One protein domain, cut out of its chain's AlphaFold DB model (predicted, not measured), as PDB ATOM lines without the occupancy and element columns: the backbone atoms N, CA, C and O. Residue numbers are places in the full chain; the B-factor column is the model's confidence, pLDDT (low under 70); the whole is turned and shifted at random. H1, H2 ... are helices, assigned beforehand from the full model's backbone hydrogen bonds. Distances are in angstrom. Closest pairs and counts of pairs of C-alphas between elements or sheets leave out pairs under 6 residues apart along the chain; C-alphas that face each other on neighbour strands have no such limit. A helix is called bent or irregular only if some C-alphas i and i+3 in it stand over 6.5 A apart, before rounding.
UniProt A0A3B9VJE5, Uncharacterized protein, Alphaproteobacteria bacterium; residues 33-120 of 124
ATOM      1  N   TYR A  33       5.859 -39.412-121.416       86.31
ATOM      2  CA  TYR A  33       4.940 -40.448-120.933       86.31
ATOM      3  C   TYR A  33       4.519 -41.404-122.048       86.31
ATOM      4  O   TYR A  33       4.479 -42.616-121.838       86.31
ATOM      5  N   ILE A  34       4.253 -40.879-123.249       87.56
ATOM      6  CA  ILE A  34       3.923 -41.698-124.422       87.56
ATOM      7  C   ILE A  34       5.108 -42.601-124.783       87.56
ATOM      8  O   ILE A  34       4.924 -43.801-124.981       87.56
ATOM      9  N   LYS A  35       6.334 -42.059-124.808       88.00
ATOM     10  CA  LYS A  35       7.550 -42.852-125.057       88.00
ATOM     11  C   LYS A  35       7.739 -43.948-124.009       88.00
ATOM     12  O   LYS A  35       7.954 -45.100-124.382       88.00
ATOM     13  N   ALA A  36       7.605 -43.618-122.724       85.06
ATOM     14  CA  ALA A  36       7.719 -44.586-121.636       85.06
ATOM     15  C   ALA A  36       6.662 -45.698-121.745       85.06
ATOM     16  O   ALA A  36       6.973 -46.867-121.529       85.06
ATOM     17  N   PHE A  37       5.431 -45.354-122.136       88.62
ATOM     18  CA  PHE A  37       4.350 -46.316-122.343       88.62
ATOM     19  C   PHE A  37       4.595 -47.246-123.542       88.62
ATOM     20  O   PHE A  37       4.364 -48.452-123.443       88.62
ATOM     21  N   LEU A  38       5.089 -46.713-124.664       88.94
ATOM     22  CA  LEU A  38       5.458 -47.521-125.830       88.94
ATOM     23  C   LEU A  38       6.598 -48.492-125.497       88.94
ATOM     24  O   LEU A  38       6.494 -49.679-125.806       88.94
ATOM     25  N   GLN A  39       7.640 -48.007-124.815       88.00
ATOM     26  CA  GLN A  39       8.741 -48.848-124.338       88.00
ATOM     27  C   GLN A  39       8.243 -49.937-123.388       88.00
ATOM     28  O   GLN A  39       8.564 -51.105-123.585       88.00
ATOM     29  N   TRP A  40       7.387 -49.584-122.426       89.69
ATOM     30  CA  TRP A  40       6.774 -50.543-121.512       89.69
ATOM     31  C   TRP A  40       6.053 -51.673-122.256       89.69
ATOM     32  O   TRP A  40       6.254 -52.844-121.944       89.69
ATOM     33  N   ASN A  41       5.225 -51.345-123.254       88.62
ATOM     34  CA  ASN A  41       4.488 -52.356-124.015       88.62
ATOM     35  C   ASN A  41       5.421 -53.273-124.814       88.62
ATOM     36  O   ASN A  41       5.179 -54.479-124.871       88.62
ATOM     37  N   HIS A  42       6.485 -52.716-125.395       85.31
ATOM     38  CA  HIS A  42       7.487 -53.494-126.114       85.31
ATOM     39  C   HIS A  42       8.215 -54.468-125.177       85.31
ATOM     40  O   HIS A  42       8.197 -55.678-125.416       85.31
ATOM     41  N   THR A  43       8.752 -53.972-124.057       85.94
ATOM     42  CA  THR A  43       9.412 -54.795-123.034       85.94
ATOM     43  C   THR A  43       8.470 -55.861-122.484       85.94
ATOM     44  O   THR A  43       8.835 -57.031-122.416       85.94
ATOM     45  N   ARG A  44       7.227 -55.492-122.159       88.25
ATOM     46  CA  ARG A  44       6.199 -56.428-121.694       88.25
ATOM     47  C   ARG A  44       5.985 -57.564-122.690       88.25
ATOM     48  O   ARG A  44       5.920 -58.715-122.274       88.25
ATOM     49  N   SER A  45       5.874 -57.260-123.982       85.56
ATOM     50  CA  SER A  45       5.676 -58.282-125.014       85.56
ATOM     51  C   SER A  45       6.837 -59.274-125.063       85.56
ATOM     52  O   SER A  45       6.601 -60.478-125.124       85.56
ATOM     53  N   ILE A  46       8.077 -58.779-124.996       82.56
ATOM     54  CA  ILE A  46       9.279 -59.622-124.978       82.56
ATOM     55  C   ILE A  46       9.289 -60.505-123.725       82.56
ATOM     56  O   ILE A  46       9.422 -61.721-123.834       82.56
ATOM     57  N   MET A  47       9.071 -59.921-122.543       85.62
ATOM     58  CA  MET A  47       9.097 -60.655-121.272       85.62
ATOM     59  C   MET A  47       8.004 -61.720-121.190       85.62
ATOM     60  O   MET A  47       8.262 -62.825-120.730       85.62
ATOM     61  N   TYR A  48       6.794 -61.439-121.674       84.75
ATOM     62  CA  TYR A  48       5.744 -62.458-121.747       84.75
ATOM     63  C   TYR A  48       6.064 -63.558-122.762       84.75
ATOM     64  O   TYR A  48       5.776 -64.723-122.496       84.75
ATOM     65  N   GLY A  49       6.675 -63.210-123.899       80.12
ATOM     66  CA  GLY A  49       7.152 -64.190-124.875       80.12
ATOM     67  C   GLY A  49       8.171 -65.153-124.264       80.12
ATOM     68  O   GLY A  49       8.030 -66.363-124.413       80.12
ATOM     69  N   LEU A  50       9.134 -64.618-123.509       79.06
ATOM     70  CA  LEU A  50      10.156 -65.399-122.810       79.06
ATOM     71  C   LEU A  50       9.576 -66.231-121.658       79.06
ATOM     72  O   LEU A  50       9.879 -67.416-121.546       79.06
ATOM     73  N   ALA A  51       8.691 -65.659-120.838       79.06
ATOM     74  CA  ALA A  51       8.076 -66.372-119.718       79.06
ATOM     75  C   ALA A  51       7.181 -67.537-120.184       79.06
ATOM     76  O   ALA A  51       7.129 -68.581-119.535       79.06
ATOM     77  N   ASN A  52       6.517 -67.392-121.336       75.31
ATOM     78  CA  ASN A  52       5.689 -68.444-121.930       75.31
ATOM     79  C   ASN A  52       6.492 -69.640-122.459       75.31
ATOM     80  O   ASN A  52       5.895 -70.678-122.740       75.31
ATOM     81  N   LEU A  53       7.825 -69.544-122.548       70.25
ATOM     82  CA  LEU A  53       8.675 -70.704-122.820       70.25
ATOM     83  C   LEU A  53       8.641 -71.732-121.667       70.25
ATOM     84  O   LEU A  53       9.050 -72.874-121.859       70.25
ATOM     85  N   ASN A  54       8.093 -71.346-120.502       60.16
ATOM     86  CA  ASN A  54       7.693 -72.217-119.393       60.16
ATOM     87  C   ASN A  54       8.792 -73.206-118.952       60.16
ATOM     88  O   ASN A  54       8.544 -74.387-118.695       60.16
ATOM     89  N   TYR A  55      10.034 -72.722-118.894       63.38
ATOM     90  CA  TYR A  55      11.159 -73.486-118.371       63.38
ATOM     91  C   TYR A  55      11.021 -73.631-116.850       63.38
ATOM     92  O   TYR A  55      10.850 -72.642-116.139       63.38
ATOM     93  N   SER A  56      11.078 -74.867-116.349       63.56
ATOM     94  CA  SER A  56      11.156 -75.128-114.910       63.56
ATOM     95  C   SER A  56      12.494 -74.643-114.351       63.56
ATOM     96  O   SER A  56      13.488 -74.613-115.079       63.56
ATOM     97  N   ASP A  57      12.546 -74.328-113.052       64.62
ATOM     98  CA  ASP A  57      13.793 -73.947-112.367       64.62
ATOM     99  C   ASP A  57      14.903 -74.999-112.571       64.62
ATOM    100  O   ASP A  57      16.065 -74.652-112.754       64.62
ATOM    101  N   GLU A  58      14.537 -76.282-112.658       64.44
ATOM    102  CA  GLU A  58      15.433 -77.387-113.027       64.44
ATOM    103  C   GLU A  58      16.020 -77.258-114.437       64.44
ATOM    104  O   GLU A  58      17.205 -77.512-114.640       64.44
ATOM    105  N   LYS A  59      15.218 -76.863-115.434       66.38
ATOM    106  CA  LYS A  59      15.729 -76.657-116.794       66.38
ATOM    107  C   LYS A  59      16.618 -75.420-116.881       66.38
ATOM    108  O   LYS A  59      17.566 -75.440-117.655       66.38
ATOM    109  N   ILE A  60      16.334 -74.383-116.093       65.75
ATOM    110  CA  ILE A  60      17.195 -73.197-115.993       65.75
ATOM    111  C   ILE A  60      18.535 -73.593-115.351       65.75
ATOM    112  O   ILE A  60      19.586 -73.296-115.909       65.75
ATOM    113  N   ALA A  61      18.509 -74.357-114.253       63.06
ATOM    114  CA  ALA A  61      19.709 -74.882-113.595       63.06
ATOM    115  C   ALA A  61      20.536 -75.808-114.507       63.06
ATOM    116  O   ALA A  61      21.763 -75.735-114.522       63.06
ATOM    117  N   ASN A  62      19.878 -76.655-115.301       65.00
ATOM    118  CA  ASN A  62      20.553 -77.514-116.275       65.00
ATOM    119  C   ASN A  62      21.105 -76.729-117.473       65.00
ATOM    120  O   ASN A  62      22.139 -77.116-118.006       65.00
ATOM    121  N   ALA A  63      20.458 -75.632-117.879       65.00
ATOM    122  CA  ALA A  63      20.973 -74.748-118.920       65.00
ATOM    123  C   ALA A  63      22.242 -74.004-118.471       65.00
ATOM    124  O   ALA A  63      23.188 -73.930-119.248       65.00
ATOM    125  N   ILE A  64      22.289 -73.549-117.212       63.75
ATOM    126  CA  ILE A  64      23.492 -72.968-116.583       63.75
ATOM    127  C   ILE A  64      24.655 -73.968-116.600       63.75
ATOM    128  O   ILE A  64      25.765 -73.632-116.988       63.75
ATOM    129  N   LYS A  65      24.395 -75.230-116.239       64.06
ATOM    130  CA  LYS A  65      25.416 -76.295-116.255       64.06
ATOM    131  C   LYS A  65      25.841 -76.735-117.661       64.06
ATOM    132  O   LYS A  65      26.843 -77.430-117.793       64.06
ATOM    133  N   GLY A  66      25.057 -76.397-118.683       62.06
ATOM    134  CA  GLY A  66      25.241 -76.823-120.072       62.06
ATOM    135  C   GLY A  66      26.030 -75.849-120.950       62.06
ATOM    136  O   GLY A  66      26.020 -76.037-122.163       62.06
ATOM    137  N   ASP A  67      26.680 -74.836-120.366       59.28
ATOM    138  CA  ASP A  67      27.492 -73.831-121.079       59.28
ATOM    139  C   ASP A  67      26.668 -72.907-122.010       59.28
ATOM    140  O   ASP A  67      27.142 -72.390-123.025       59.28
ATOM    141  N   HIS A  68      25.383 -72.697-121.692       59.19
ATOM    142  CA  HIS A  68      24.576 -71.653-122.330       59.19
ATOM    143  C   HIS A  68      24.934 -70.275-121.764       59.19
ATOM    144  O   HIS A  68      25.237 -70.165-120.581       59.19
ATOM    145  N   SER A  69      24.872 -69.217-122.592       63.22
ATOM    146  CA  SER A  69      25.324 -67.889-122.153       63.22
ATOM    147  C   SER A  69      24.537 -67.393-120.938       63.22
ATOM    148  O   SER A  69      23.302 -67.467-120.909       63.22
ATOM    149  N   ASP A  70      25.264 -66.850-119.962       63.56
ATOM    150  CA  ASP A  70      24.727 -66.244-118.738       63.56
ATOM    151  C   ASP A  70      23.591 -65.255-119.031       63.56
ATOM    152  O   ASP A  70      22.561 -65.248-118.359       63.56
ATOM    153  N   GLU A  71      23.722 -64.495-120.118       63.72
ATOM    154  CA  GLU A  71      22.729 -63.530-120.590       63.72
ATOM    155  C   GLU A  71      21.365 -64.184-120.868       63.72
ATOM    156  O   GLU A  71      20.319 -63.637-120.514       63.72
ATOM    157  N   LEU A  72      21.337 -65.377-121.473       67.44
ATOM    158  CA  LEU A  72      20.085 -66.075-121.778       67.44
ATOM    159  C   LEU A  72      19.357 -66.488-120.489       67.44
ATOM    160  O   LEU A  72      18.130 -66.383-120.389       67.44
ATOM    161  N   ILE A  73      20.123 -66.933-119.494       66.12
ATOM    162  CA  ILE A  73      19.624 -67.323-118.173       66.12
ATOM    163  C   ILE A  73      19.104 -66.095-117.425       66.12
ATOM    164  O   ILE A  73      17.991 -66.137-116.890       66.12
ATOM    165  N   GLU A  74      19.841 -64.986-117.453       69.81
ATOM    166  CA  GLU A  74      19.401 -63.709-116.894       69.81
ATOM    167  C   GLU A  74      18.060 -63.268-117.490       69.81
ATOM    168  O   GLU A  74      17.130 -62.950-116.743       69.81
ATOM    169  N   TYR A  75      17.908 -63.322-118.818       73.50
ATOM    170  CA  TYR A  75      16.660 -62.951-119.489       73.50
ATOM    171  C   TYR A  75      15.485 -63.864-119.122       73.50
ATOM    172  O   TYR A  75      14.373 -63.377-118.888       73.50
ATOM    173  N   LEU A  76      15.704 -65.177-119.025       72.62
ATOM    174  CA  LEU A  76      14.665 -66.129-118.621       72.62
ATOM    175  C   LEU A  76      14.209 -65.878-117.179       72.62
ATOM    176  O   LEU A  76      13.009 -65.762-116.905       72.62
ATOM    177  N   VAL A  77      15.156 -65.716-116.263       73.50
ATOM    178  CA  VAL A  77      14.891 -65.447-114.847       73.50
ATOM    179  C   VAL A  77      14.187 -64.102-114.670       73.50
ATOM    180  O   VAL A  77      13.191 -64.005-113.934       73.50
ATOM    181  N   LEU A  78      14.663 -63.076-115.371       81.06
ATOM    182  CA  LEU A  78      14.070 -61.746-115.382       81.06
ATOM    183  C   LEU A  78      12.623 -61.798-115.873       81.06
ATOM    184  O   LEU A  78      11.745 -61.234-115.220       81.06
ATOM    185  N   SER A  79      12.355 -62.519-116.964       83.06
ATOM    186  CA  SER A  79      11.015 -62.617-117.549       83.06
ATOM    187  C   SER A  79       9.983 -63.210-116.577       83.06
ATOM    188  O   SER A  79       8.885 -62.670-116.424       83.06
ATOM    189  N   SER A  80      10.358 -64.247-115.820       79.56
ATOM    190  CA  SER A  80       9.489 -64.875-114.814       79.56
ATOM    191  C   SER A  80       9.181 -63.939-113.637       79.56
ATOM    192  O   SER A  80       8.031 -63.832-113.197       79.56
ATOM    193  N   TRP A  81      10.183 -63.206-113.133       83.69
ATOM    194  CA  TRP A  81       9.952 -62.192-112.093       83.69
ATOM    195  C   TRP A  81       9.115 -61.024-112.607       83.69
ATOM    196  O   TRP A  81       8.207 -60.568-111.904       83.69
ATOM    197  N   PHE A  82       9.396 -60.568-113.828       88.12
ATOM    198  CA  PHE A  82       8.711 -59.455-114.470       88.12
ATOM    199  C   PHE A  82       7.206 -59.712-114.532       88.12
ATOM    200  O   PHE A  82       6.428 -58.869-114.091       88.12
ATOM    201  N   VAL A  83       6.784 -60.892-115.006       85.75
ATOM    202  CA  VAL A  83       5.358 -61.248-115.117       85.75
ATOM    203  C   VAL A  83       4.669 -61.244-113.750       85.75
ATOM    204  O   VAL A  83       3.565 -60.714-113.616       85.75
ATOM    205  N   LYS A  84       5.328 -61.763-112.706       85.75
ATOM    206  CA  LYS A  84       4.777 -61.763-111.337       85.75
ATOM    207  C   LYS A  84       4.619 -60.352-110.764       85.75
ATOM    208  O   LYS A  84       3.681 -60.100-110.011       85.75
ATOM    209  N   ASN A  85       5.515 -59.434-111.123       88.25
ATOM    210  CA  ASN A  85       5.583 -58.084-110.557       88.25
ATOM    211  C   ASN A  85       5.067 -56.988-111.504       88.25
ATOM    212  O   ASN A  85       5.169 -55.800-111.178       88.25
ATOM    213  N   GLU A  86       4.469 -57.366-112.639       89.88
ATOM    214  CA  GLU A  86       4.152 -56.472-113.757       89.88
ATOM    215  C   GLU A  86       3.407 -55.211-113.299       89.88
ATOM    216  O   GLU A  86       3.792 -54.093-113.637       89.88
ATOM    217  N   LYS A  87       2.341 -55.370-112.504       87.50
ATOM    218  CA  LYS A  87       1.493 -54.245-112.080       87.50
ATOM    219  C   LYS A  87       2.264 -53.205-111.262       87.50
ATOM    220  O   LYS A  87       2.063 -52.007-111.463       87.50
ATOM    221  N   SER A  88       3.123 -53.659-110.349       88.25
ATOM    222  CA  SER A  88       3.942 -52.774-109.513       88.25
ATOM    223  C   SER A  88       5.001 -52.075-110.364       88.25
ATOM    224  O   SER A  88       5.115 -50.848-110.343       88.25
ATOM    225  N   LEU A  89       5.689 -52.847-111.207       89.38
ATOM    226  CA  LEU A  89       6.740 -52.344-112.082       89.38
ATOM    227  C   LEU A  89       6.205 -51.331-113.102       89.38
ATOM    228  O   LEU A  89       6.815 -50.281-113.283       89.38
ATOM    229  N   LYS A  90       5.025 -51.569-113.688       89.12
ATOM    230  CA  LYS A  90       4.360 -50.635-114.613       89.12
ATOM    231  C   LYS A  90       4.131 -49.267-113.979       89.12
ATOM    232  O   LYS A  90       4.326 -48.238-114.622       89.12
ATOM    233  N   LYS A  91       3.694 -49.248-112.716       88.69
ATOM    234  CA  LYS A  91       3.422 -48.008-111.980       88.69
ATOM    235  C   LYS A  91       4.702 -47.206-111.758       88.69
ATOM    236  O   LYS A  91       4.675 -45.986-111.905       88.69
ATOM    237  N   ILE A  92       5.798 -47.886-111.423       89.00
ATOM    238  CA  ILE A  92       7.113 -47.260-111.261       89.00
ATOM    239  C   ILE A  92       7.609 -46.769-112.623       89.00
ATOM    240  O   ILE A  92       7.912 -45.595-112.743       89.00
ATOM    241  N   TRP A  93       7.560 -47.598-113.667       90.25
ATOM    242  CA  TRP A  93       8.040 -47.278-115.016       90.25
ATOM    243  C   TRP A  93       7.375 -46.044-115.631       90.25
ATOM    244  O   TRP A  93       8.047 -45.199-116.210       90.25
ATOM    245  N   ILE A  94       6.051 -45.914-115.505       85.50
ATOM    246  CA  ILE A  94       5.319 -44.758-116.050       85.50
ATOM    247  C   ILE A  94       5.677 -43.466-115.298       85.50
ATOM    248  O   ILE A  94       5.659 -42.388-115.890       85.50
ATOM    249  N   LYS A  95       5.971 -43.563-113.997       85.75
ATOM    250  CA  LYS A  95       6.281 -42.407-113.147       85.75
ATOM    251  C   LYS A  95       7.757 -42.009-113.232       85.75
ATOM    252  O   LYS A  95       8.059 -40.822-113.285       85.75
ATOM    253  N   ASP A  96       8.636 -42.998-113.209       86.94
ATOM    254  CA  ASP A  96      10.086 -42.882-113.210       86.94
ATOM    255  C   ASP A  96      10.704 -44.116-113.906       86.94
ATOM    256  O   ASP A  96      10.969 -45.146-113.271       86.94
ATOM    257  N   PRO A  97      10.938 -44.029-115.228       83.38
ATOM    258  CA  PRO A  97      11.567 -45.104-115.989       83.38
ATOM    259  C   PRO A  97      12.969 -45.463-115.483       83.38
ATOM    260  O   PRO A  97      13.388 -46.614-115.600       83.38
ATOM    261  N   LYS A  98      13.706 -44.499-114.914       85.19
ATOM    262  CA  LYS A  98      15.076 -44.727-114.446       85.19
ATOM    263  C   LYS A  98      15.071 -45.592-113.191       85.19
ATOM    264  O   LYS A  98      15.765 -46.606-113.161       85.19
ATOM    265  N   ALA A  99      14.229 -45.255-112.217       87.44
ATOM    266  CA  ALA A  99      14.055 -46.067-111.014       87.44
ATOM    267  C   ALA A  99      13.548 -47.484-111.339       87.44
ATOM    268  O   ALA A  99      13.964 -48.459-110.713       87.44
ATOM    269  N   ALA A 100      12.670 -47.622-112.340       86.00
ATOM    270  CA  ALA A 100      12.211 -48.936-112.786       86.00
ATOM    271  C   ALA A 100      13.352 -49.779-113.379       86.00
ATOM    272  O   ALA A 100      13.456 -50.963-113.062       86.00
ATOM    273  N   ASN A 101      14.226 -49.175-114.189       82.50
ATOM    274  CA  ASN A 101      15.403 -49.855-114.734       82.50
ATOM    275  C   ASN A 101      16.390 -50.269-113.636       82.50
ATOM    276  O   ASN A 101      16.872 -51.396-113.656       82.50
ATOM    277  N   GLU A 102      16.640 -49.410-112.646       86.75
ATOM    278  CA  GLU A 102      17.506 -49.746-111.507       86.75
ATOM    279  C   GLU A 102      16.969 -50.954-110.718       86.75
ATOM    280  O   GLU A 102      17.732 -51.865-110.395       86.75
ATOM    281  N   LEU A 103      15.654 -51.014-110.476       86.25
ATOM    282  CA  LEU A 103      15.012 -52.150-109.804       86.25
ATOM    283  C   LEU A 103      15.175 -53.462-110.591       86.25
ATOM    284  O   LEU A 103      15.432 -54.517-110.003       86.25
ATOM    285  N   ILE A 104      15.023 -53.400-111.917       83.31
ATOM    286  CA  ILE A 104      15.224 -54.545-112.815       83.31
ATOM    287  C   ILE A 104      16.674 -55.022-112.719       83.31
ATOM    288  O   ILE A 104      16.896 -56.194-112.423       83.31
ATOM    289  N   SER A 105      17.651 -54.126-112.887       80.56
ATOM    290  CA  SER A 105      19.077 -54.471-112.829       80.56
ATOM    291  C   SER A 105      19.476 -55.095-111.491       80.56
ATOM    292  O   SER A 105      20.140 -56.128-111.471       80.56
ATOM    293  N   GLN A 106      19.024 -54.528-110.368       83.44
ATOM    294  CA  GLN A 106      19.293 -55.096-109.041       83.44
ATOM    295  C   GLN A 106      18.707 -56.504-108.890       83.44
ATOM    296  O   GLN A 106      19.343 -57.382-108.305       83.44
ATOM    297  N   THR A 107      17.514 -56.734-109.442       81.38
ATOM    298  CA  THR A 107      16.863 -58.046-109.391       81.38
ATOM    299  C   THR A 107      17.615 -59.079-110.224       81.38
ATOM    300  O   THR A 107      17.791 -60.196-109.748       81.38
ATOM    301  N   VAL A 108      18.078 -58.726-111.431       76.75
ATOM    302  CA  VAL A 108      18.886 -59.631-112.273       76.75
ATOM    303  C   VAL A 108      20.142 -60.055-111.528       76.75
ATOM    304  O   VAL A 108      20.347 -61.248-111.333       76.75
ATOM    305  N   ILE A 109      20.908 -59.090-111.011       77.50
ATOM    306  CA  ILE A 109      22.168 -59.348-110.304       77.50
ATOM    307  C   ILE A 109      21.949 -60.260-109.092       77.50
ATOM    308  O   ILE A 109      22.674 -61.233-108.906       77.50
ATOM    309  N   ALA A 110      20.947 -59.965-108.256       77.50
ATOM    310  CA  ALA A 110      20.671 -60.764-107.063       77.50
ATOM    311  C   ALA A 110      20.302 -62.215-107.407       77.50
ATOM    312  O   ALA A 110      20.649 -63.146-106.683       77.50
ATOM    313  N   ARG A 111      19.586 -62.408-108.516       71.69
ATOM    314  CA  ARG A 111      19.063 -63.714-108.912       71.69
ATOM    315  C   ARG A 111      20.083 -64.529-109.693       71.69
ATOM    316  O   ARG A 111      20.147 -65.733-109.482       71.69
ATOM    317  N   TYR A 112      20.908 -63.878-110.507       70.38
ATOM    318  CA  TYR A 112      22.086 -64.479-111.123       70.38
ATOM    319  C   TYR A 112      23.023 -65.047-110.050       70.38
ATOM    320  O   TYR A 112      23.287 -66.246-110.054       70.38
ATOM    321  N   LYS A 113      23.377 -64.239-109.036       74.19
ATOM    322  CA  LYS A 113      24.183 -64.692-107.886       74.19
ATOM    323  C   LYS A 113      23.610 -65.936-107.208       74.19
ATOM    324  O   LYS A 113      24.330 -66.902-107.010       74.19
ATOM    325  N   TYR A 114      22.303 -65.949-106.931       73.44
ATOM    326  CA  TYR A 114      21.635 -67.123-106.362       73.44
ATOM    327  C   TYR A 114      21.845 -68.392-107.204       73.44
ATOM    328  O   TYR A 114      22.086 -69.461-106.652       73.44
ATOM    329  N   TYR A 115      21.759 -68.298-108.533       67.31
ATOM    330  CA  TYR A 115      21.953 -69.461-109.397       67.31
ATOM    331  C   TYR A 115      23.420 -69.887-109.522       67.31
ATOM    332  O   TYR A 115      23.667 -71.089-109.604       67.31
ATOM    333  N   CYS A 116      24.382 -68.961-109.478       67.62
ATOM    334  CA  CYS A 116      25.808 -69.297-109.389       67.62
ATOM    335  C   CYS A 116      26.122 -70.037-108.081       67.62
ATOM    336  O   CYS A 116      26.729 -71.108-108.114       67.62
ATOM    337  N   ASP A 117      25.609 -69.532-106.954       70.06
ATOM    338  CA  ASP A 117      25.804 -70.119-105.621       70.06
ATOM    339  C   ASP A 117      25.180 -71.523-105.518       70.06
ATOM    340  O   ASP A 117      25.785 -72.454-104.988       70.06
ATOM    341  N   VAL A 118      23.969 -71.707-106.059       65.31
ATOM    342  CA  VAL A 118      23.280 -73.013-106.102       65.31
ATOM    343  C   VAL A 118      23.902 -73.954-107.145       65.31
ATOM    344  O   VAL A 118      23.835 -75.177-107.007       65.31
ATOM    345  N   GLY A 119      24.500 -73.396-108.199       57.72
ATOM    346  CA  GLY A 119      25.169 -74.121-109.277       57.72
ATOM    347  C   GLY A 119      26.587 -74.586-108.939       57.72
ATOM    348  O   GLY A 119      27.076 -75.495-109.610       57.72
ATOM    349  N   GLY A 120      27.214 -74.020-107.902       55.03
ATOM    350  CA  GLY A 120      28.600 -74.302-107.520       55.03
ATOM    351  C   GLY A 120      29.640 -73.674-108.456       55.03
ATOM    352  O   GLY A 120      30.728 -74.228-108.590       55.03
TER     353      GLY A 120
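What this domain is: This is residues 33 to 120 of the 124 residues of an uncharacterized protein of Alphaproteobacteria bacterium (UniProt A0A3B9VJE5). Look first for the bent helix H3, which forms the middle of an elongated all-helix domain: the long helices H1 and H4 run the same way along its two sides, and the short helix H2 sits at one end, against H3a and the end of H4. H3 turns a corner between its arms, H3a crossing between H1 and H4 and H3b folding along the other end of the pair. The printed part has 88 residues with four named helices, H1, H2, H3 and H4 in that order, and no named strand. The whole is compact, with a radius of gyration of the C-alphas of 13.8 A and spans of 42 by 23 by 19 A.

Where its parts are: Begin with H3, residues 70 to 95, assigned as one helix by its hydrogen bonds but bent: C-alphas 84 and 87 are 8.2 A apart. Its arm H3a, residues 70 to 84, is 21.7 A long from first to last C-alpha, and its arm H3b, residues 87 to 95, is 12.8 A long. Find C-alpha 97 at (11.567, -45.104, -115.989); from there H4 runs 32.7 A to C-alpha 119 at (25.169, -74.121, -109.277). Go back to C-alpha 33 at (4.940, -40.448, -120.933), where H1, residues 33 to 51, starts its 26.1 A. H2, residues 57 to 65, is 12.5 A long.

How they stand to each other: H3 is the hub, touching 3 other helices; its two arms are about perpendicular, at 80 degrees. H3a touches H4 at a steep tilt of 61 degrees, opposite ways, closest at the C-alphas of Leu 78 and Val 108, 6.1 A apart. H3a touches H1 with the closest C-alphas, Met 47 and Ser 79, 4.6 A apart; at 71 degrees they are only just about perpendicular. H3b touches residues 33 to 40 of H1 at a shallow tilt of 29 degrees, opposite ways, with C-alphas 36 and 94 closest at 6.1 A. H3b and H4 form a helical hairpin at 41 degrees, their closest C-alphas, Trp 93 and Ala 100, 5.0 A apart. H2 and H3a form another, at 15 degrees, closest at C-alphas 60 and 73, 6.7 A. H2 also touches residues 115 to 119 of H4, with C-alphas 61 and 119 closest at 7.0 A, and is apart from H1 and H3b. The helix packing is mostly crossed, but only just: 2 of 6 touching pairs are at a shallow tilt. Every O i to N i+4 pair is within hydrogen-bond range in H1, H2, H3a, H3b and H4.

The domain as a whole: The two C-alphas farthest apart are those of Ile 34 and Gly 120, 44.2 A. The printed part has no cut, and its three links are tight. Mean pLDDT of the printed part is 77.4; look for values under 70 at residues 54 to 74, 115 to 116 and 118 to 120.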